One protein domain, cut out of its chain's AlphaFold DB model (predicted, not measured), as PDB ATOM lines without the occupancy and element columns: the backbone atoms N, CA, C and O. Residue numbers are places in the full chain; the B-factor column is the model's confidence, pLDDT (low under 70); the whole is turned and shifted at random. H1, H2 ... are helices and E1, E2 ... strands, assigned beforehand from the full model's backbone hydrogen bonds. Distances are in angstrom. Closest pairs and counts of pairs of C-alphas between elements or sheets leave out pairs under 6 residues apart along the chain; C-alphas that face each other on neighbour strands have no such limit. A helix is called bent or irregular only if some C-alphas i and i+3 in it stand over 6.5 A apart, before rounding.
ATOM      1  N   GLU A  94       4.727  50.745 -17.550       85.25
ATOM      2  CA  GLU A  94       5.513  51.672 -16.744       85.25
ATOM      3  C   GLU A  94       4.728  52.057 -15.485       85.25
ATOM      4  O   GLU A  94       3.580  52.501 -15.567       85.25
ATOM      5  N   VAL A  95       5.356  51.936 -14.314       87.44
ATOM      6  CA  VAL A  95       4.709  52.206 -13.021       87.44
ATOM      7  C   VAL A  95       4.162  53.633 -12.940       87.44
ATOM      8  O   VAL A  95       3.095  53.842 -12.369       87.44
ATOM      9  N   GLY A  96       4.825  54.605 -13.576       85.69
ATOM     10  CA  GLY A  96       4.365  55.996 -13.644       85.69
ATOM     11  C   GLY A  96       3.059  56.213 -14.423       85.69
ATOM     12  O   GLY A  96       2.443  57.266 -14.283       85.69
ATOM     13  N   THR A  97       2.622  55.234 -15.220       88.75
ATOM     14  CA  THR A  97       1.366  55.295 -15.995       88.75
ATOM     15  C   THR A  97       0.184  54.638 -15.277       88.75
ATOM     16  O   THR A  97      -0.962  54.798 -15.701       88.75
ATOM     17  N   LEU A  98       0.441  53.908 -14.188       91.81
ATOM     18  CA  LEU A  98      -0.597  53.260 -13.390       91.81
ATOM     19  C   LEU A  98      -1.369  54.289 -12.544       91.81
ATOM     20  O   LEU A  98      -0.812  55.325 -12.167       91.81
ATOM     21  N   PRO A  99      -2.638  54.012 -12.185       93.25
ATOM     22  CA  PRO A  99      -3.378  54.871 -11.268       93.25
ATOM     23  C   PRO A  99      -2.633  55.035  -9.937       93.25
ATOM     24  O   PRO A  99      -2.135  54.058  -9.377       93.25
ATOM     25  N   ALA A 100      -2.605  56.261  -9.406       93.69
ATOM     26  CA  ALA A 100      -1.872  56.587  -8.180       93.69
ATOM     27  C   ALA A 100      -2.307  55.745  -6.966       93.69
ATOM     28  O   ALA A 100      -1.485  55.415  -6.120       93.69
ATOM     29  N   GLU A 101      -3.584  55.355  -6.899       93.50
ATOM     30  CA  GLU A 101      -4.106  54.454  -5.862       93.50
ATOM     31  C   GLU A 101      -3.399  53.086  -5.884       93.50
ATOM     32  O   GLU A 101      -3.037  52.553  -4.839       93.50
ATOM     33  N   ILE A 102      -3.118  52.542  -7.073       95.19
ATOM     34  CA  ILE A 102      -2.485  51.226  -7.250       95.19
ATOM     35  C   ILE A 102      -1.010  51.266  -6.850       95.19
ATOM     36  O   ILE A 102      -0.518  50.361  -6.175       95.19
ATOM     37  N   THR A 103      -0.296  52.325  -7.234       95.06
ATOM     38  CA  THR A 103       1.112  52.494  -6.855       95.06
ATOM     39  C   THR A 103       1.266  52.830  -5.373       95.06
ATOM     40  O   THR A 103       2.208  52.345  -4.748       95.06
ATOM     41  N   ALA A 104       0.319  53.569  -4.783       94.12
ATOM     42  CA  ALA A 104       0.275  53.829  -3.345       94.12
ATOM     43  C   ALA A 104       0.079  52.542  -2.532       94.12
ATOM     44  O   ALA A 104       0.792  52.343  -1.553       94.12
ATOM     45  N   LEU A 105      -0.808  51.635  -2.963       95.12
ATOM     46  CA  LEU A 105      -0.992  50.327  -2.318       95.12
ATOM     47  C   LEU A 105       0.293  49.488  -2.325       95.12
ATOM     48  O   LEU A 105       0.672  48.926  -1.298       95.12
ATOM     49  N   ALA A 106       0.989  49.417  -3.465       96.19
ATOM     50  CA  ALA A 106       2.267  48.708  -3.550       96.19
ATOM     51  C   ALA A 106       3.350  49.369  -2.678       96.19
ATOM     52  O   ALA A 106       4.089  48.677  -1.978       96.19
ATOM     53  N   GLY A 107       3.425  50.704  -2.695       95.56
ATOM     54  CA  GLY A 107       4.356  51.477  -1.873       95.56
ATOM     55  C   GLY A 107       4.121  51.274  -0.376       95.56
ATOM     56  O   GLY A 107       5.064  51.029   0.363       95.56
ATOM     57  N   GLU A 108       2.868  51.285   0.071       93.94
ATOM     58  CA  GLU A 108       2.498  51.035   1.465       93.94
ATOM     59  C   GLU A 108       2.953  49.652   1.946       93.94
ATOM     60  O   GLU A 108       3.580  49.539   3.000       93.94
ATOM     61  N   VAL A 109       2.690  48.595   1.168       93.75
ATOM     62  CA  VAL A 109       3.139  47.234   1.508       93.75
ATOM     63  C   VAL A 109       4.659  47.177   1.599       93.75
ATOM     64  O   VAL A 109       5.190  46.552   2.519       93.75
ATOM     65  N   LEU A 110       5.356  47.829   0.670       94.12
ATOM     66  CA  LEU A 110       6.810  47.916   0.658       94.12
ATOM     67  C   LEU A 110       7.352  48.607   1.919       94.12
ATOM     68  O   LEU A 110       8.215  48.038   2.588       94.12
ATOM     69  N   GLU A 111       6.810  49.764   2.298       92.69
ATOM     70  CA  GLU A 111       7.250  50.512   3.484       92.69
ATOM     71  C   GLU A 111       6.946  49.774   4.795       92.69
ATOM     72  O   GLU A 111       7.824  49.640   5.650       92.69
ATOM     73  N   ILE A 112       5.747  49.195   4.935       90.00
ATOM     74  CA  ILE A 112       5.390  48.391   6.116       90.00
ATOM     75  C   ILE A 112       6.323  47.184   6.260       90.00
ATOM     76  O   ILE A 112       6.668  46.797   7.376       90.00
ATOM     77  N   ASN A 113       6.732  46.559   5.151       90.00
ATOM     78  CA  ASN A 113       7.637  45.412   5.181       90.00
ATOM     79  C   ASN A 113       9.096  45.806   5.449       90.00
ATOM     80  O   ASN A 113       9.779  45.053   6.135       90.00
ATOM     81  N   ARG A 114       9.559  46.965   4.966       89.69
ATOM     82  CA  ARG A 114      10.895  47.515   5.263       89.69
ATOM     83  C   ARG A 114      11.073  47.869   6.734       89.69
ATOM     84  O   ARG A 114      12.139  47.665   7.300       89.69
ATOM     85  N   ALA A 115      10.014  48.362   7.373       84.62
ATOM     86  CA  ALA A 115      10.037  48.747   8.782       84.62
ATOM     87  C   ALA A 115      10.117  47.553   9.766       84.62
ATOM     88  O   ALA A 115      10.139  47.755  10.981       84.62
ATOM     89  N   ARG A 116      10.155  46.301   9.283       79.25
ATOM     90  CA  ARG A 116      10.127  45.092  10.122       79.25
ATOM     91  C   ARG A 116      11.496  44.747  10.695       79.25
ATOM     92  O   ARG A 116      12.197  43.870  10.200       79.25
ATOM     93  N   SER A 117      11.846  45.358  11.817       58.62
ATOM     94  CA  SER A 117      13.121  45.081  12.487       58.62
ATOM     95  C   SER A 117      13.267  43.649  13.036       58.62
ATOM     96  O   SER A 117      14.387  43.225  13.306       58.62
ATOM     97  N   ALA A 118      12.167  42.914  13.255       64.50
ATOM     98  CA  ALA A 118      12.190  41.569  13.849       64.50
ATOM     99  C   ALA A 118      12.084  40.416  12.831       64.50
ATOM    100  O   ALA A 118      12.262  39.256  13.208       64.50
ATOM    101  N   ASP A 119      11.789  40.715  11.563       74.50
ATOM    102  CA  ASP A 119      11.650  39.721  10.499       74.50
ATOM    103  C   ASP A 119      12.971  39.641   9.711       74.50
ATOM    104  O   ASP A 119      13.279  40.569   8.958       74.50
ATOM    105  N   PRO A 120      13.774  38.567   9.857       68.81
ATOM    106  CA  PRO A 120      15.051  38.428   9.150       68.81
ATOM    107  C   PRO A 120      14.887  38.272   7.632       68.81
ATOM    108  O   PRO A 120      15.870  38.312   6.902       68.81
ATOM    109  N   GLU A 121      13.656  38.079   7.163       78.94
ATOM    110  CA  GLU A 121      13.297  37.922   5.756       78.94
ATOM    111  C   GLU A 121      12.381  39.070   5.296       78.94
ATOM    112  O   GLU A 121      11.576  38.908   4.371       78.94
ATOM    113  N   SER A 122      12.449  40.206   5.992       86.12
ATOM    114  CA  SER A 122      11.876  41.477   5.561       86.12
ATOM    115  C   SER A 122      12.615  42.035   4.351       86.12
ATOM    116  O   SER A 122      13.736  41.628   4.028       86.12
ATOM    117  N   TRP A 123      11.983  42.990   3.671       90.31
ATOM    118  CA  TRP A 123      12.700  43.728   2.647       90.31
ATOM    119  C   TRP A 123      13.758  44.637   3.269       90.31
ATOM    120  O   TRP A 123      13.491  45.295   4.272       90.31
ATOM    121  N   PRO A 124      14.938  44.718   2.643       88.81
ATOM    122  CA  PRO A 124      15.993  45.635   3.048       88.81
ATOM    123  C   PRO A 124      15.519  47.088   2.895       88.81
ATOM    124  O   PRO A 124      14.687  47.397   2.041       88.81
ATOM    125  N   GLU A 125      16.081  47.996   3.694       89.31
ATOM    126  CA  GLU A 125      15.704  49.419   3.699       89.31
ATOM    127  C   GLU A 125      15.813  50.054   2.303       89.31
ATOM    128  O   GLU A 125      14.961  50.851   1.902       89.31
ATOM    129  N   ASP A 126      16.806  49.647   1.512       89.19
ATOM    130  CA  ASP A 126      17.038  50.199   0.184       89.19
ATOM    131  C   ASP A 126      16.011  49.765  -0.864       89.19
ATOM    132  O   ASP A 126      15.830  50.558  -1.782       89.19
ATOM    133  N   ALA A 127      15.282  48.649  -0.643       91.19
ATOM    134  CA  ALA A 127      13.993  48.253  -1.247       91.19
ATOM    135  C   ALA A 127      13.714  48.832  -2.643       91.19
ATOM    136  O   ALA A 127      14.610  48.987  -3.432       91.19
ATOM    137  N   MET A 128      12.487  49.240  -2.949       91.75
ATOM    138  CA  MET A 128      12.021  49.845  -4.215       91.75
ATOM    139  C   MET A 128      11.305  48.904  -5.184       91.75
ATOM    140  O   MET A 128      11.733  47.791  -5.496       91.75
ATOM    141  N   LEU A 129      10.185  49.420  -5.692       91.44
ATOM    142  CA  LEU A 129       9.439  48.825  -6.790       91.44
ATOM    143  C   LEU A 129      10.233  48.998  -8.087       91.44
ATOM    144  O   LEU A 129      10.792  50.066  -8.344       91.44
ATOM    145  N   SER A 130      10.239  47.959  -8.916       89.69
ATOM    146  CA  SER A 130      10.690  48.038 -10.306       89.69
ATOM    147  C   SER A 130       9.971  49.180 -11.047       89.69
ATOM    148  O   SER A 130       8.783  49.400 -10.803       89.69
ATOM    149  N   PRO A 131      10.632  49.888 -11.985       85.19
ATOM    150  CA  PRO A 131       9.995  50.943 -12.781       85.19
ATOM    151  C   PRO A 131       8.930  50.409 -13.752       85.19
ATOM    152  O   PRO A 131       8.144  51.184 -14.296       85.19
ATOM    153  N   VAL A 132       8.896  49.092 -13.960       86.75
ATOM    154  CA  VAL A 132       7.891  48.386 -14.757       86.75
ATOM    155  C   VAL A 132       7.144  47.366 -13.907       86.75
ATOM    156  O   VAL A 132       7.710  46.772 -12.982       86.75
ATOM    157  N   ALA A 133       5.883  47.139 -14.254       91.00
ATOM    158  CA  ALA A 133       5.016  46.148 -13.642       91.00
ATOM    159  C   ALA A 133       4.330  45.282 -14.710       91.00
ATOM    160  O   ALA A 133       4.215  45.677 -15.874       91.00
ATOM    161  N   ILE A 134       3.880  44.088 -14.324       92.25
ATOM    162  CA  ILE A 134       3.326  43.097 -15.254       92.25
ATOM    163  C   ILE A 134       1.808  42.981 -15.065       92.25
ATOM    164  O   ILE A 134       1.359  42.678 -13.957       92.25
ATOM    165  N   PRO A 135       0.996  43.169 -16.122       93.31
ATOM    166  CA  PRO A 135      -0.440  42.961 -16.038       93.31
ATOM    167  C   PRO A 135      -0.778  41.478 -15.893       93.31
ATOM    168  O   PRO A 135      -0.233  40.613 -16.583       93.31
ATOM    169  N   VAL A 136      -1.738  41.194 -15.018       93.94
ATOM    170  CA  VAL A 136      -2.271  39.852 -14.780       93.94
ATOM    171  C   VAL A 136      -3.763  39.863 -15.052       93.94
ATOM    172  O   VAL A 136      -4.496  40.731 -14.578       93.94
ATOM    173  N   PHE A 137      -4.238  38.877 -15.797       93.06
ATOM    174  CA  PHE A 137      -5.641  38.776 -16.174       93.06
ATOM    175  C   PHE A 137      -6.381  37.783 -15.281       93.06
ATOM    176  O   PHE A 137      -5.821  36.756 -14.908       93.06
ATOM    177  N   ASP A 138      -7.649  38.055 -14.985       90.81
ATOM    178  CA  ASP A 138      -8.510  37.110 -14.272       90.81
ATOM    179  C   ASP A 138      -9.072  36.060 -15.242       90.81
ATOM    180  O   ASP A 138      -9.693  36.381 -16.261       90.81
ATOM    181  N   GLY A 139      -8.870  34.785 -14.916       89.19
ATOM    182  CA  GLY A 139      -9.405  33.653 -15.661       89.19
ATOM    183  C   GLY A 139     -10.937  33.587 -15.709       89.19
ATOM    184  O   GLY A 139     -11.488  32.946 -16.611       89.19
ATOM    185  N   ALA A 140     -11.638  34.267 -14.795       86.81
ATOM    186  CA  ALA A 140     -13.095  34.386 -14.809       86.81
ATOM    187  C   ALA A 140     -13.613  35.314 -15.917       86.81
ATOM    188  O   ALA A 140     -14.759  35.171 -16.348       86.81
ATOM    189  N   GLN A 141     -12.795  36.250 -16.403       82.75
ATOM    190  CA  GLN A 141     -13.227  37.204 -17.417       82.75
ATOM    191  C   GLN A 141     -13.184  36.580 -18.816       82.75
ATOM    192  O   GLN A 141     -12.175  36.042 -19.278       82.75
ATOM    193  N   THR A 142     -14.305  36.686 -19.531       64.75
ATOM    194  CA  THR A 142     -14.406  36.266 -20.937       64.75
ATOM    195  C   THR A 142     -13.706  37.252 -21.873       64.75
ATOM    196  O   THR A 142     -13.192  36.859 -22.922       64.75
ATOM    197  N   GLN A 143     -13.643  38.529 -21.483       62.97
ATOM    198  CA  GLN A 143     -12.957  39.574 -22.233       62.97
ATOM    199  C   GLN A 143     -11.448  39.472 -22.014       62.97
ATOM    200  O   GLN A 143     -10.942  39.575 -20.901       62.97
ATOM    201  N   ARG A 144     -10.698  39.261 -23.099       64.12
ATOM    202  CA  ARG A 144      -9.260  38.973 -23.026       64.12
ATOM    203  C   ARG A 144      -8.365  40.192 -22.758       64.12
ATOM    204  O   ARG A 144      -7.148  40.037 -22.733       64.12
ATOM    205  N   HIS A 145      -8.932  41.383 -22.595       69.69
ATOM    206  CA  HIS A 145      -8.185  42.629 -22.790       69.69
ATOM    207  C   HIS A 145      -7.969  43.467 -21.531       69.69
ATOM    208  O   HIS A 145      -7.095  44.325 -21.548       69.69
ATOM    209  N   THR A 146      -8.689  43.206 -20.440       81.75
ATOM    210  CA  THR A 146      -8.579  44.018 -19.220       81.75
ATOM    211  C   THR A 146      -7.821  43.249 -18.149       81.75
ATOM    212  O   THR A 146      -8.218  42.147 -17.774       81.75
ATOM    213  N   ALA A 147      -6.703  43.804 -17.679       90.00
ATOM    214  CA  ALA A 147      -5.985  43.251 -16.539       90.00
ATOM    215  C   ALA A 147      -6.838  43.383 -15.266       90.00
ATOM    216  O   ALA A 147      -7.525  44.384 -15.080       90.00
ATOM    217  N   ALA A 148      -6.778  42.375 -14.401       92.25
ATOM    218  CA  ALA A 148      -7.422  42.378 -13.089       92.25
ATOM    219  C   ALA A 148      -6.418  42.645 -11.958       92.25
ATOM    220  O   ALA A 148      -6.810  43.100 -10.889       92.25
ATOM    221  N   PHE A 149      -5.127  42.398 -12.200       95.44
ATOM    222  CA  PHE A 149      -4.054  42.669 -11.249       95.44
ATOM    223  C   PHE A 149      -2.843  43.283 -11.937       95.44
ATOM    224  O   PHE A 149      -2.664  43.154 -13.150       95.44
ATOM    225  N   ILE A 150      -1.976  43.867 -11.120       96.12
ATOM    226  CA  ILE A 150      -0.625  44.272 -11.484       96.12
ATOM    227  C   ILE A 150       0.360  43.583 -10.538       96.12
ATOM    228  O   ILE A 150       0.223  43.664  -9.317       96.12
ATOM    229  N   GLU A 151       1.349  42.897 -11.104       96.25
ATOM    230  CA  GLU A 151       2.495  42.352 -10.377       96.25
ATOM    231  C   GLU A 151       3.646  43.364 -10.408       96.25
ATOM    232  O   GLU A 151       4.186  43.679 -11.470       96.25
ATOM    233  N   PHE A 152       4.037  43.848  -9.233       96.12
ATOM    234  CA  PHE A 152       5.225  44.670  -9.038       96.12
ATOM    235  C   PHE A 152       6.384  43.787  -8.594       96.12
ATOM    236  O   PHE A 152       6.291  43.134  -7.554       96.12
ATOM    237  N   LYS A 153       7.496  43.802  -9.333       94.19
ATOM    238  CA  LYS A 153       8.756  43.232  -8.843       94.19
ATOM    239  C   LYS A 153       9.366  44.176  -7.808       94.19
ATOM    240  O   LYS A 153       9.421  45.385  -8.042       94.19
ATOM    241  N   VAL A 154       9.847  43.630  -6.696       92.69
ATOM    242  CA  VAL A 154      10.672  44.380  -5.742       92.69
ATOM    243  C   VAL A 154      12.134  44.147  -6.094       92.69
ATOM    244  O   VAL A 154      12.548  43.034  -6.415       92.69
ATOM    245  N   THR A 155      12.911  45.221  -6.109       89.06
ATOM    246  CA  THR A 155      14.319  45.219  -6.526       89.06
ATOM    247  C   THR A 155      15.148  46.008  -5.520       89.06
ATOM    248  O   THR A 155      14.593  46.519  -4.557       89.06
ATOM    249  N   ARG A 156      16.463  46.100  -5.732       84.56
ATOM    250  CA  ARG A 156      17.332  47.079  -5.067       84.56
ATOM    251  C   ARG A 156      17.879  48.062  -6.095       84.56
ATOM    252  O   ARG A 156      18.057  47.674  -7.258       84.56
ATOM    253  N   PRO A 157      18.234  49.294  -5.690       75.81
ATOM    254  CA  PRO A 157      19.008  50.165  -6.554       75.81
ATOM    255  C   PRO A 157      20.330  49.480  -6.895       75.81
ATOM    256  O   PRO A 157      21.082  49.055  -6.018       75.81
ATOM    257  N   ARG A 158      20.635  49.378  -8.189       66.00
ATOM    258  CA  ARG A 158      21.923  48.846  -8.622       66.00
ATOM    259  C   ARG A 158      23.016  49.823  -8.193       66.00
ATOM    260  O   ARG A 158      23.083  50.937  -8.714       66.00
ATOM    261  N   VAL A 159      23.879  49.406  -7.269       59.38
ATOM    262  CA  VAL A 159      25.102  50.149  -6.953       59.38
ATOM    263  C   VAL A 159      26.006  50.048  -8.177       59.38
ATOM    264  O   VAL A 159      26.570  48.996  -8.459       59.38
ATOM    265  N   ILE A 160      26.078  51.125  -8.958       54.69
ATOM    266  CA  ILE A 160      27.070  51.255 -10.025       54.69
ATOM    267  C   ILE A 160      28.363  51.663  -9.327       54.69
ATOM    268  O   ILE A 160      28.510  52.828  -8.946       54.69
ATOM    269  N   PRO A 176      23.912  40.143  -9.374       47.06
ATOM    270  CA  PRO A 176      22.553  40.155  -9.903       47.06
ATOM    271  C   PRO A 176      21.659  40.916  -8.909       47.06
ATOM    272  O   PRO A 176      21.942  40.880  -7.707       47.06
ATOM    273  N   PRO A 177      20.605  41.619  -9.366       51.84
ATOM    274  CA  PRO A 177      19.582  42.088  -8.442       51.84
ATOM    275  C   PRO A 177      19.163  40.879  -7.608       51.84
ATOM    276  O   PRO A 177      18.774  39.861  -8.181       51.84
ATOM    277  N   GLU A 178      19.319  40.949  -6.287       67.19
ATOM    278  CA  GLU A 178      18.739  39.930  -5.421       67.19
ATOM    279  C   GLU A 178      17.245  39.894  -5.750       67.19
ATOM    280  O   GLU A 178      16.589  40.939  -5.768       67.19
ATOM    281  N   ASP A 179      16.725  38.722  -6.106       76.62
ATOM    282  CA  ASP A 179      15.304  38.562  -6.369       76.62
ATOM    283  C   ASP A 179      14.560  38.759  -5.044       76.62
ATOM    284  O   ASP A 179      14.425  37.841  -4.233       76.62
ATOM    285  N   LEU A 180      14.112  39.993  -4.802       87.31
ATOM    286  CA  LEU A 180      13.402  40.387  -3.589       87.31
ATOM    287  C   LEU A 180      11.901  40.069  -3.681       87.31
ATOM    288  O   LEU A 180      11.099  40.651  -2.965       87.31
ATOM    289  N   GLY A 181      11.473  39.158  -4.549       91.69
ATOM    290  CA  GLY A 181      10.063  38.809  -4.671       91.69
ATOM    291  C   GLY A 181       9.216  39.899  -5.328       91.69
ATOM    292  O   GLY A 181       9.640  40.595  -6.257       91.69
ATOM    293  N   PHE A 182       7.957  39.986  -4.907       94.81
ATOM    294  CA  PHE A 182       6.928  40.727  -5.630       94.81
ATOM    295  C   PHE A 182       5.764  41.154  -4.733       94.81
ATOM    296  O   PHE A 182       5.531  40.570  -3.675       94.81
ATOM    297  N   ILE A 183       4.974  42.111  -5.219       97.31
ATOM    298  CA  ILE A 183       3.671  42.504  -4.669       97.31
ATOM    299  C   ILE A 183       2.626  42.356  -5.773       97.31
ATOM    300  O   ILE A 183       2.812  42.879  -6.870       97.31
ATOM    301  N   LEU A 184       1.524  41.658  -5.501       96.75
ATOM    302  CA  LEU A 184       0.365  41.633  -6.394       96.75
ATOM    303  C   LEU A 184      -0.678  42.621  -5.880       96.75
ATOM    304  O   LEU A 184      -1.094  42.514  -4.729       96.75
ATOM    305  N   VAL A 185      -1.124  43.538  -6.735       97.25
ATOM    306  CA  VAL A 185      -2.169  44.523  -6.416       97.25
ATOM    307  C   VAL A 185      -3.372  44.297  -7.323       97.25
ATOM    308  O   VAL A 185      -3.211  44.109  -8.530       97.25
ATOM    309  N   SER A 186      -4.574  44.289  -6.750       95.56
ATOM    310  CA  SER A 186      -5.828  44.211  -7.508       95.56
ATOM    311  C   SER A 186      -6.163  45.543  -8.179       95.56
ATOM    312  O   SER A 186      -5.886  46.607  -7.637       95.56
ATOM    313  N   LEU A 187      -6.778  45.482  -9.359       93.62
ATOM    314  CA  LEU A 187      -7.299  46.638 -10.092       93.62
ATOM    315  C   LEU A 187      -8.814  46.826  -9.921       93.62
ATOM    316  O   LEU A 187      -9.368  47.784 -10.460       93.62
ATOM    317  N   SER A 188      -9.496  45.924  -9.209       90.44
ATOM    318  CA  SER A 188     -10.935  46.016  -8.955       90.44
ATOM    319  C   SER A 188     -11.316  45.584  -7.540       90.44
ATOM    320  O   SER A 188     -10.551  44.939  -6.818       90.44
ATOM    321  N   GLU A 189     -12.552  45.912  -7.167       90.38
ATOM    322  CA  GLU A 189     -13.183  45.502  -5.909       90.38
ATOM    323  C   GLU A 189     -13.654  44.044  -5.902       90.38
ATOM    324  O   GLU A 189     -14.241  43.596  -4.918       90.38
ATOM    325  N   ASP A 190     -13.401  43.288  -6.973       88.62
ATOM    326  CA  ASP A 190     -13.713  41.856  -7.018       88.62
ATOM    327  C   ASP A 190     -12.724  41.025  -6.181       88.62
ATOM    328  O   ASP A 190     -12.980  39.864  -5.861       88.62
ATOM    329  N   GLU A 191     -11.599  41.634  -5.801       89.38
ATOM    330  CA  GLU A 191     -10.498  41.030  -5.061       89.38
ATOM    331  C   GLU A 191      -9.923  42.028  -4.045       89.38
ATOM    332  O   GLU A 191     -10.025  43.244  -4.239       89.38
ATOM    333  N   VAL A 192      -9.335  41.536  -2.946       90.31
ATOM    334  CA  VAL A 192      -8.749  42.419  -1.922       90.31
ATOM    335  C   VAL A 192      -7.637  43.292  -2.533       90.31
ATOM    336  O   VAL A 192      -6.997  42.853  -3.491       90.31
ATOM    337  N   PRO A 193      -7.366  44.505  -2.007       94.44
ATOM    338  CA  PRO A 193      -6.402  45.429  -2.613       94.44
ATOM    339  C   PRO A 193      -5.030  44.801  -2.874       94.44
ATOM    340  O   PRO A 193      -4.447  44.994  -3.937       94.44
ATOM    341  N   VAL A 194      -4.543  43.995  -1.928       95.00
ATOM    342  CA  VAL A 194      -3.280  43.264  -2.042       95.00
ATOM    343  C   VAL A 194      -3.551  41.802  -1.676       95.00
ATOM    344  O   VAL A 194      -3.600  41.466  -0.498       95.00
ATOM    345  N   PRO A 195      -3.784  40.906  -2.645       91.75
ATOM    346  CA  PRO A 195      -4.090  39.500  -2.351       91.75
ATOM    347  C   PRO A 195      -2.871  38.671  -1.925       91.75
ATOM    348  O   PRO A 195      -3.017  37.670  -1.221       91.75
ATOM    349  N   GLN A 196      -1.669  39.028  -2.385       92.88
ATOM    350  CA  GLN A 196      -0.452  38.270  -2.100       92.88
ATOM    351  C   GLN A 196       0.816  39.094  -2.324       92.88
ATOM    352  O   GLN A 196       0.859  39.965  -3.193       92.88
ATOM    353  N   PHE A 197       1.875  38.739  -1.605       94.88
ATOM    354  CA  PHE A 197       3.233  39.205  -1.872       94.88
ATOM    355  C   PHE A 197       4.257  38.173  -1.376       94.88
ATOM    356  O   PHE A 197       3.932  37.292  -0.578       94.88
ATOM    357  N   ALA A 198       5.493  38.271  -1.848       92.81
ATOM    358  CA  ALA A 198       6.622  37.471  -1.377       92.81
ATOM    359  C   ALA A 198       7.829  38.387  -1.205       92.81
ATOM    360  O   ALA A 198       8.035  39.267  -2.037       92.81
ATOM    361  N   THR A 199       8.618  38.192  -0.148       91.00
ATOM    362  CA  THR A 199       9.764  39.064   0.160       91.00
ATOM    363  C   THR A 199      11.094  38.571  -0.416       91.00
ATOM    364  O   THR A 199      12.138  39.173  -0.184       91.00
ATOM    365  N   GLN A 200      11.057  37.476  -1.174       87.62
ATOM    366  CA  GLN A 200      12.214  36.816  -1.767       87.62
ATOM    367  C   GLN A 200      11.791  35.936  -2.949       87.62
ATOM    368  O   GLN A 200      10.628  35.537  -3.057       87.62
ATOM    369  N   GLY A 201      12.765  35.596  -3.791       85.88
ATOM    370  CA  GLY A 201      12.606  34.701  -4.929       85.88
ATOM    371  C   GLY A 201      12.050  35.385  -6.182       85.88
ATOM    372  O   GLY A 201      11.685  36.561  -6.148       85.88
ATOM    373  N   PRO A 202      12.011  34.658  -7.310       86.62
ATOM    374  CA  PRO A 202      11.534  35.196  -8.578       86.62
ATOM    375  C   PRO A 202      10.043  35.521  -8.509       86.62
ATOM    376  O   PRO A 202       9.279  34.884  -7.775       86.62
ATOM    377  N   THR A 203       9.592  36.464  -9.330       90.25
ATOM    378  CA  THR A 203       8.156  36.735  -9.431       90.25
ATOM    379  C   THR A 203       7.411  35.576 -10.124       90.25
ATOM    380  O   THR A 203       8.022  34.772 -10.848       90.25
ATOM    381  N   PRO A 204       6.078  35.451  -9.952       90.50
ATOM    382  CA  PRO A 204       5.267  34.514 -10.726       90.50
ATOM    383  C   PRO A 204       5.458  34.670 -12.235       90.50
ATOM    384  O   PRO A 204       5.562  33.667 -12.944       90.50
ATOM    385  N   SER A 205       5.562  35.902 -12.741       90.44
ATOM    386  CA  SER A 205       5.792  36.120 -14.169       90.44
ATOM    387  C   SER A 205       7.180  35.666 -14.639       90.44
ATOM    388  O   SER A 205       7.291  35.076 -15.714       90.44
ATOM    389  N   GLU A 206       8.232  35.852 -13.840       88.12
ATOM    390  CA  GLU A 206       9.578  35.341 -14.143       88.12
ATOM    391  C   GLU A 206       9.621  33.812 -14.129       88.12
ATOM    392  O   GLU A 206      10.143  33.181 -15.052       88.12
ATOM    393  N   SER A 207       8.984  33.213 -13.125       87.81
ATOM    394  CA  SER A 207       8.867  31.763 -12.998       87.81
ATOM    395  C   SER A 207       8.091  31.164 -14.179       87.81
ATOM    396  O   SER A 207       8.552  30.206 -14.801       87.81
ATOM    397  N   LEU A 208       6.954  31.756 -14.565       87.06
ATOM    398  CA  LEU A 208       6.190  31.334 -15.743       87.06
ATOM    399  C   LEU A 208       6.991  31.482 -17.034       87.06
ATOM    400  O   LEU A 208       6.921  30.591 -17.875       87.06
ATOM    401  N   ALA A 209       7.761  32.560 -17.192       84.94
ATOM    402  CA  ALA A 209       8.597  32.761 -18.371       84.94
ATOM    403  C   ALA A 209       9.653  31.657 -18.515       84.94
ATOM    404  O   ALA A 209       9.859  31.134 -19.615       84.94
ATOM    405  N   ALA A 210      10.265  31.258 -17.394       83.56
ATOM    406  CA  ALA A 210      11.212  30.153 -17.344       83.56
ATOM    407  C   ALA A 210      10.544  28.812 -17.701       83.56
ATOM    408  O   ALA A 210      11.062  28.078 -18.547       83.56
ATOM    409  N   PHE A 211       9.370  28.506 -17.134       82.50
ATOM    410  CA  PHE A 211       8.645  27.266 -17.447       82.50
ATOM    411  C   PHE A 211       8.110  27.228 -18.883       82.50
ATOM    412  O   PHE A 211       8.224  26.202 -19.551       82.50
ATOM    413  N   ALA A 212       7.573  28.343 -19.382       84.50
ATOM    414  CA  ALA A 212       7.065  28.473 -20.748       84.50
ATOM    415  C   ALA A 212       8.190  28.527 -21.790       84.50
ATOM    416  O   ALA A 212       7.927  28.399 -22.987       84.50
ATOM    417  N   ARG A 213       9.440  28.741 -21.353       82.69
ATOM    418  CA  ARG A 213      10.611  28.984 -22.209       82.69
ATOM    419  C   ARG A 213      10.393  30.145 -23.187       82.69
ATOM    420  O   ARG A 213      10.921  30.150 -24.299       82.69
ATOM    421  N   THR A 214       9.596  31.128 -22.783       79.56
ATOM    422  CA  THR A 214       9.301  32.338 -23.552       79.56
ATOM    423  C   THR A 214       8.845  33.441 -22.601       79.56
ATOM    424  O   THR A 214       8.051  33.166 -21.706       79.56
ATOM    425  N   PRO A 215       9.299  34.693 -22.772       76.69
ATOM    426  CA  PRO A 215       8.729  35.827 -22.048       76.69
ATOM    427  C   PRO A 215       7.387  36.297 -22.642       76.69
ATOM    428  O   PRO A 215       6.691  37.079 -22.005       76.69
ATOM    429  N   ASN A 216       7.009  35.818 -23.834       81.38
ATOM    430  CA  ASN A 216       5.843  36.306 -24.574       81.38
ATOM    431  C   ASN A 216       4.621  35.417 -24.317       81.38
ATOM    432  O   ASN A 216       4.385  34.458 -25.060       81.38
ATOM    433  N   PHE A 217       3.859  35.719 -23.269       86.06
ATOM    434  CA  PHE A 217       2.646  34.986 -22.900       86.06
ATOM    435  C   PHE A 217       1.663  35.871 -22.131       86.06
ATOM    436  O   PHE A 217       2.052  36.812 -21.452       86.06
ATOM    437  N   ARG A 218       0.375  35.545 -22.171       89.50
ATOM    438  CA  ARG A 218      -0.606  36.140 -21.268       89.50
ATOM    439  C   ARG A 218      -0.442  35.539 -19.897       89.50
ATOM    440  O   ARG A 218      -0.592  34.327 -19.762       89.50
ATOM    441  N   MET A 219      -0.225  36.358 -18.880       92.06
ATOM    442  CA  MET A 219      -0.300  35.860 -17.515       92.06
ATOM    443  C   MET A 219      -1.750  35.882 -17.035       92.06
ATOM    444  O   MET A 219      -2.339  36.945 -16.853       92.06
ATOM    445  N   VAL A 220      -2.339  34.706 -16.845       93.06
ATOM    446  CA  VAL A 220      -3.706  34.553 -16.342       93.06
ATOM    447  C   VAL A 220      -3.653  33.938 -14.955       93.06
ATOM    448  O   VAL A 220      -3.046  32.889 -14.756       93.06
ATOM    449  N   ARG A 221      -4.308  34.579 -13.996       91.06
ATOM    450  CA  ARG A 221      -4.508  34.055 -12.653       91.06
ATOM    451  C   ARG A 221      -5.934  33.556 -12.544       91.06
ATOM    452  O   ARG A 221      -6.883  34.257 -12.886       91.06
ATOM    453  N   PHE A 222      -6.083  32.348 -12.039       87.88
ATOM    454  CA  PHE A 222      -7.361  31.846 -11.583       87.88
ATOM    455  C   PHE A 222      -7.294  31.815 -10.052       87.88
ATOM    456  O   PHE A 222      -6.265  31.438  -9.497       87.88
ATOM    457  N   GLY A 223      -8.353  32.238  -9.359       83.06
ATOM    458  CA  GLY A 223      -8.441  32.156  -7.894       83.06
ATOM    459  C   GLY A 223      -7.178  32.619  -7.144       83.06
ATOM    460  O   GLY A 223      -6.555  33.608  -7.515       83.06
ATOM    461  N   GLY A 224      -6.816  31.890  -6.082       78.50
ATOM    462  CA  GLY A 224      -5.680  32.203  -5.205       78.50
ATOM    463  C   GLY A 224      -4.306  31.817  -5.770       78.50
ATOM    464  O   GLY A 224      -3.353  32.595  -5.682       78.50
ATOM    465  N   ASP A 225      -4.216  30.623  -6.367       80.38
ATOM    466  CA  ASP A 225      -2.953  29.878  -6.470       80.38
ATOM    467  C   ASP A 225      -2.655  29.248  -7.842       80.38
ATOM    468  O   ASP A 225      -1.563  28.708  -7.994       80.38
ATOM    469  N   PHE A 226      -3.554  29.280  -8.835       87.00
ATOM    470  CA  PHE A 226      -3.252  28.729 -10.168       87.00
ATOM    471  C   PHE A 226      -2.962  29.846 -11.164       87.00
ATOM    472  O   PHE A 226      -3.814  30.690 -11.453       87.00
ATOM    473  N   TRP A 227      -1.757  29.813 -11.714       89.94
ATOM    474  CA  TRP A 227      -1.267  30.785 -12.680       89.94
ATOM    475  C   TRP A 227      -1.001  30.082 -13.996       89.94
ATOM    476  O   TRP A 227      -0.421  29.001 -14.005       89.94
ATOM    477  N   ALA A 228      -1.382  30.696 -15.105       91.50
ATOM    478  CA  ALA A 228      -1.193  30.166 -16.442       91.50
ATOM    479  C   ALA A 228      -0.470  31.188 -17.318       91.50
ATOM    480  O   ALA A 228      -0.808  32.371 -17.330       91.50
ATOM    481  N   ALA A 229       0.500  30.705 -18.085       91.56
ATOM    482  CA  ALA A 229       1.021  31.386 -19.254       91.56
ATOM    483  C   ALA A 229       0.206  30.926 -20.466       91.56
ATOM    484  O   ALA A 229       0.268  29.752 -20.827       91.56
ATOM    485  N   GLU A 230      -0.565  31.821 -21.084       91.31
ATOM    486  CA  GLU A 230      -1.299  31.528 -22.319       91.31
ATOM    487  C   GLU A 230      -0.585  32.100 -23.549       91.31
ATOM    488  O   GLU A 230      -0.026  33.193 -23.506       91.31
ATOM    489  N   ASP A 231      -0.645  31.407 -24.680       85.88
ATOM    490  CA  ASP A 231      -0.282  32.009 -25.963       85.88
ATOM    491  C   ASP A 231      -1.363  32.993 -26.467       85.88
ATOM    492  O   ASP A 231      -2.402  33.214 -25.837       85.88
ATOM    493  N   ALA A 232      -1.151  33.576 -27.651       82.50
ATOM    494  CA  ALA A 232      -2.123  34.481 -28.271       82.50
ATOM    495  C   ALA A 232      -3.486  33.811 -28.572       82.50
ATOM    496  O   ALA A 232      -4.520  34.482 -28.570       82.50
ATOM    497  N   ALA A 233      -3.517  32.491 -28.796       85.12
ATOM    498  CA  ALA A 233      -4.747  31.724 -28.996       85.12
ATOM    499  C   ALA A 233      -5.455  31.397 -27.664       85.12
ATOM    500  O   ALA A 233      -6.650  31.089 -27.639       85.12
ATOM    501  N   GLY A 234      -4.790  31.588 -26.522       86.19
ATOM    502  CA  GLY A 234      -5.287  31.224 -25.195       86.19
ATOM    503  C   GLY A 234      -4.971  29.780 -24.809       86.19
ATOM    504  O   GLY A 234      -5.611  29.255 -23.898       86.19
ATOM    505  N   ALA A 235      -4.060  29.117 -25.523       88.81
ATOM    506  CA  ALA A 235      -3.588  27.785 -25.180       88.81
ATOM    507  C   ALA A 235      -2.530  27.866 -24.074       88.81
ATOM    508  O   ALA A 235      -1.740  28.807 -24.023       88.81
ATOM    509  N   LEU A 236      -2.521  26.872 -23.186       90.69
ATOM    510  CA  LEU A 236      -1.596  26.806 -22.059       90.69
ATOM    511  C   LEU A 236      -0.167  26.512 -22.542       90.69
ATOM    512  O   LEU A 236       0.070  25.479 -23.163       90.69
ATOM    513  N   LEU A 237       0.774  27.394 -22.213       87.88
ATOM    514  CA  LEU A 237       2.213  27.221 -22.439       87.88
ATOM    515  C   LEU A 237       2.913  26.661 -21.198       87.88
ATOM    516  O   LEU A 237       3.744  25.764 -21.298       87.88
ATOM    517  N   ALA A 238       2.569  27.197 -20.028       89.31
ATOM    518  CA  ALA A 238       3.066  26.766 -18.726       89.31
ATOM    519  C   ALA A 238       2.091  27.178 -17.623       89.31
ATOM    520  O   ALA A 238       1.183  27.976 -17.851       89.31
ATOM    521  N   ASN A 239       2.287  26.657 -16.417       88.31
ATOM    522  CA  ASN A 239       1.529  27.065 -15.243       88.31
ATOM    523  C   ASN A 239       2.403  27.074 -13.984       88.31
ATOM    524  O   ASN A 239       3.482  26.481 -13.969       88.31
ATOM    525  N   LEU A 240       1.911  27.739 -12.942       85.81
ATOM    526  CA  LEU A 240       2.445  27.677 -11.586       85.81
ATOM    527  C   LEU A 240       1.339  27.376 -10.587       85.81
ATOM    528  O   LEU A 240       0.171  27.724 -10.781       85.81
ATOM    529  N   GLY A 241       1.781  26.821  -9.465       80.75
ATOM    530  CA  GLY A 241       1.002  26.674  -8.257       80.75
ATOM    531  C   GLY A 241       0.069  25.473  -8.278       80.75
ATOM    532  O   GLY A 241       0.483  24.357  -8.592       80.75
ATOM    533  N   ALA A 242      -1.160  25.668  -7.820       75.25
ATOM    534  CA  ALA A 242      -2.042  24.564  -7.462       75.25
ATOM    535  C   ALA A 242      -2.765  23.914  -8.644       75.25
ATOM    536  O   ALA A 242      -3.153  24.580  -9.595       75.25
TER     537      ALA A 242
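AT A GLANCE: This is residues 94 to 160 and 176 to 242 of the 645 residues of an uncharacterized protein of Verrucomicrobiales bacterium (UniProt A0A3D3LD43). One strongly twisted sheet of seven strands, curled like part of a barrel, wraps round the short helix H2, while the longer helix H1 packs on the opposite face at E3 and E2. The bent strand E1 joins the two parts of the sheet: E4, E3 and E2 on one side of it, the antiparallel E5, E6 and E7 on the other. The printed part has 134 residues with two named helices and seven named strands, in the order H1, E1, E2, E3, E4, H2, E5, E6, E7. The sheet, ordered E4, E3, E2, E1, E5, E6, E7, is mixed; the class is mixed, helices and strands, with 64 residues, under half, in named elements. The whole is compact, with a radius of gyration of the C-alphas of 14.9 A and spans of 45 by 32 by 28 A.

HOW THE PARTS SIT: H1, residues 100 to 114, is on the sheet at a height of 9.1 A, over E2, residues 149 to 154, and only just over E3, residues 182 to 186, with 3 of its C-alphas falling on E3. The closest C-alphas of H1 and E3 are those of Ala 106 and Ile 183, 6.5 A apart. On the local plane H1 stands at 40 degrees to E2, slantwise to the strands. E1, residues 129 to 138, bends by 82 degrees at residue 132; its pairing is staggered, with E2 over 129 to 136 and with E5, residues 218 to 222, over 137 to 138. E1 and E2 form a hairpin, with N 134 and O 151 2.9 A apart, within hydrogen-bond range. E3 is antiparallel to E2, with N 152 and O 183 at 2.8 A, and forms a hairpin with the edge strand E4, residues 196 to 198, with N 184 and O 196 at 2.9 A. H2, residues 204 to 212, is on the face opposite H1, an arrangement of three layers, helices on both faces of a sheet. The closest C-alphas of H2 and E7, residues 236 to 241, are those of Ala 212 and Ala 238, 4.8 A apart. E1 and E5 are parallel, with N 137 and O 219 at 2.9 A. E5, E6, residues 226 to 230, and E7 form a meander, each strand the antiparallel neighbour of the one before; N 220 and O 228 are 2.8 A apart, as are N 229 and O 238. In H1 and H2 every O i to N i+4 pair is within hydrogen-bond range.

IN THESE COORDINATES: H1 begins at C-alpha 100 (-1.872, 56.587, -8.180) and is 20.6 A long. E1 is 22.7 A long, E2 15.8 A and E3 13.4 A. E7 is 14.0 A long and ends at C-alpha 241 (1.002, 26.674, -8.257).

THE WHOLE: The C-alphas farthest apart, of Ala 118 and Ala 233, are 47.1 A apart. Residues 161 to 175 are not printed; C-alphas 160 and 176 are 12.0 A apart across the cut. The link from H1 to E1 is long. The model's pLDDT is under 70 at residues 117 to 118, 120, 142 to 145, 158 to 160 and 176 to 178.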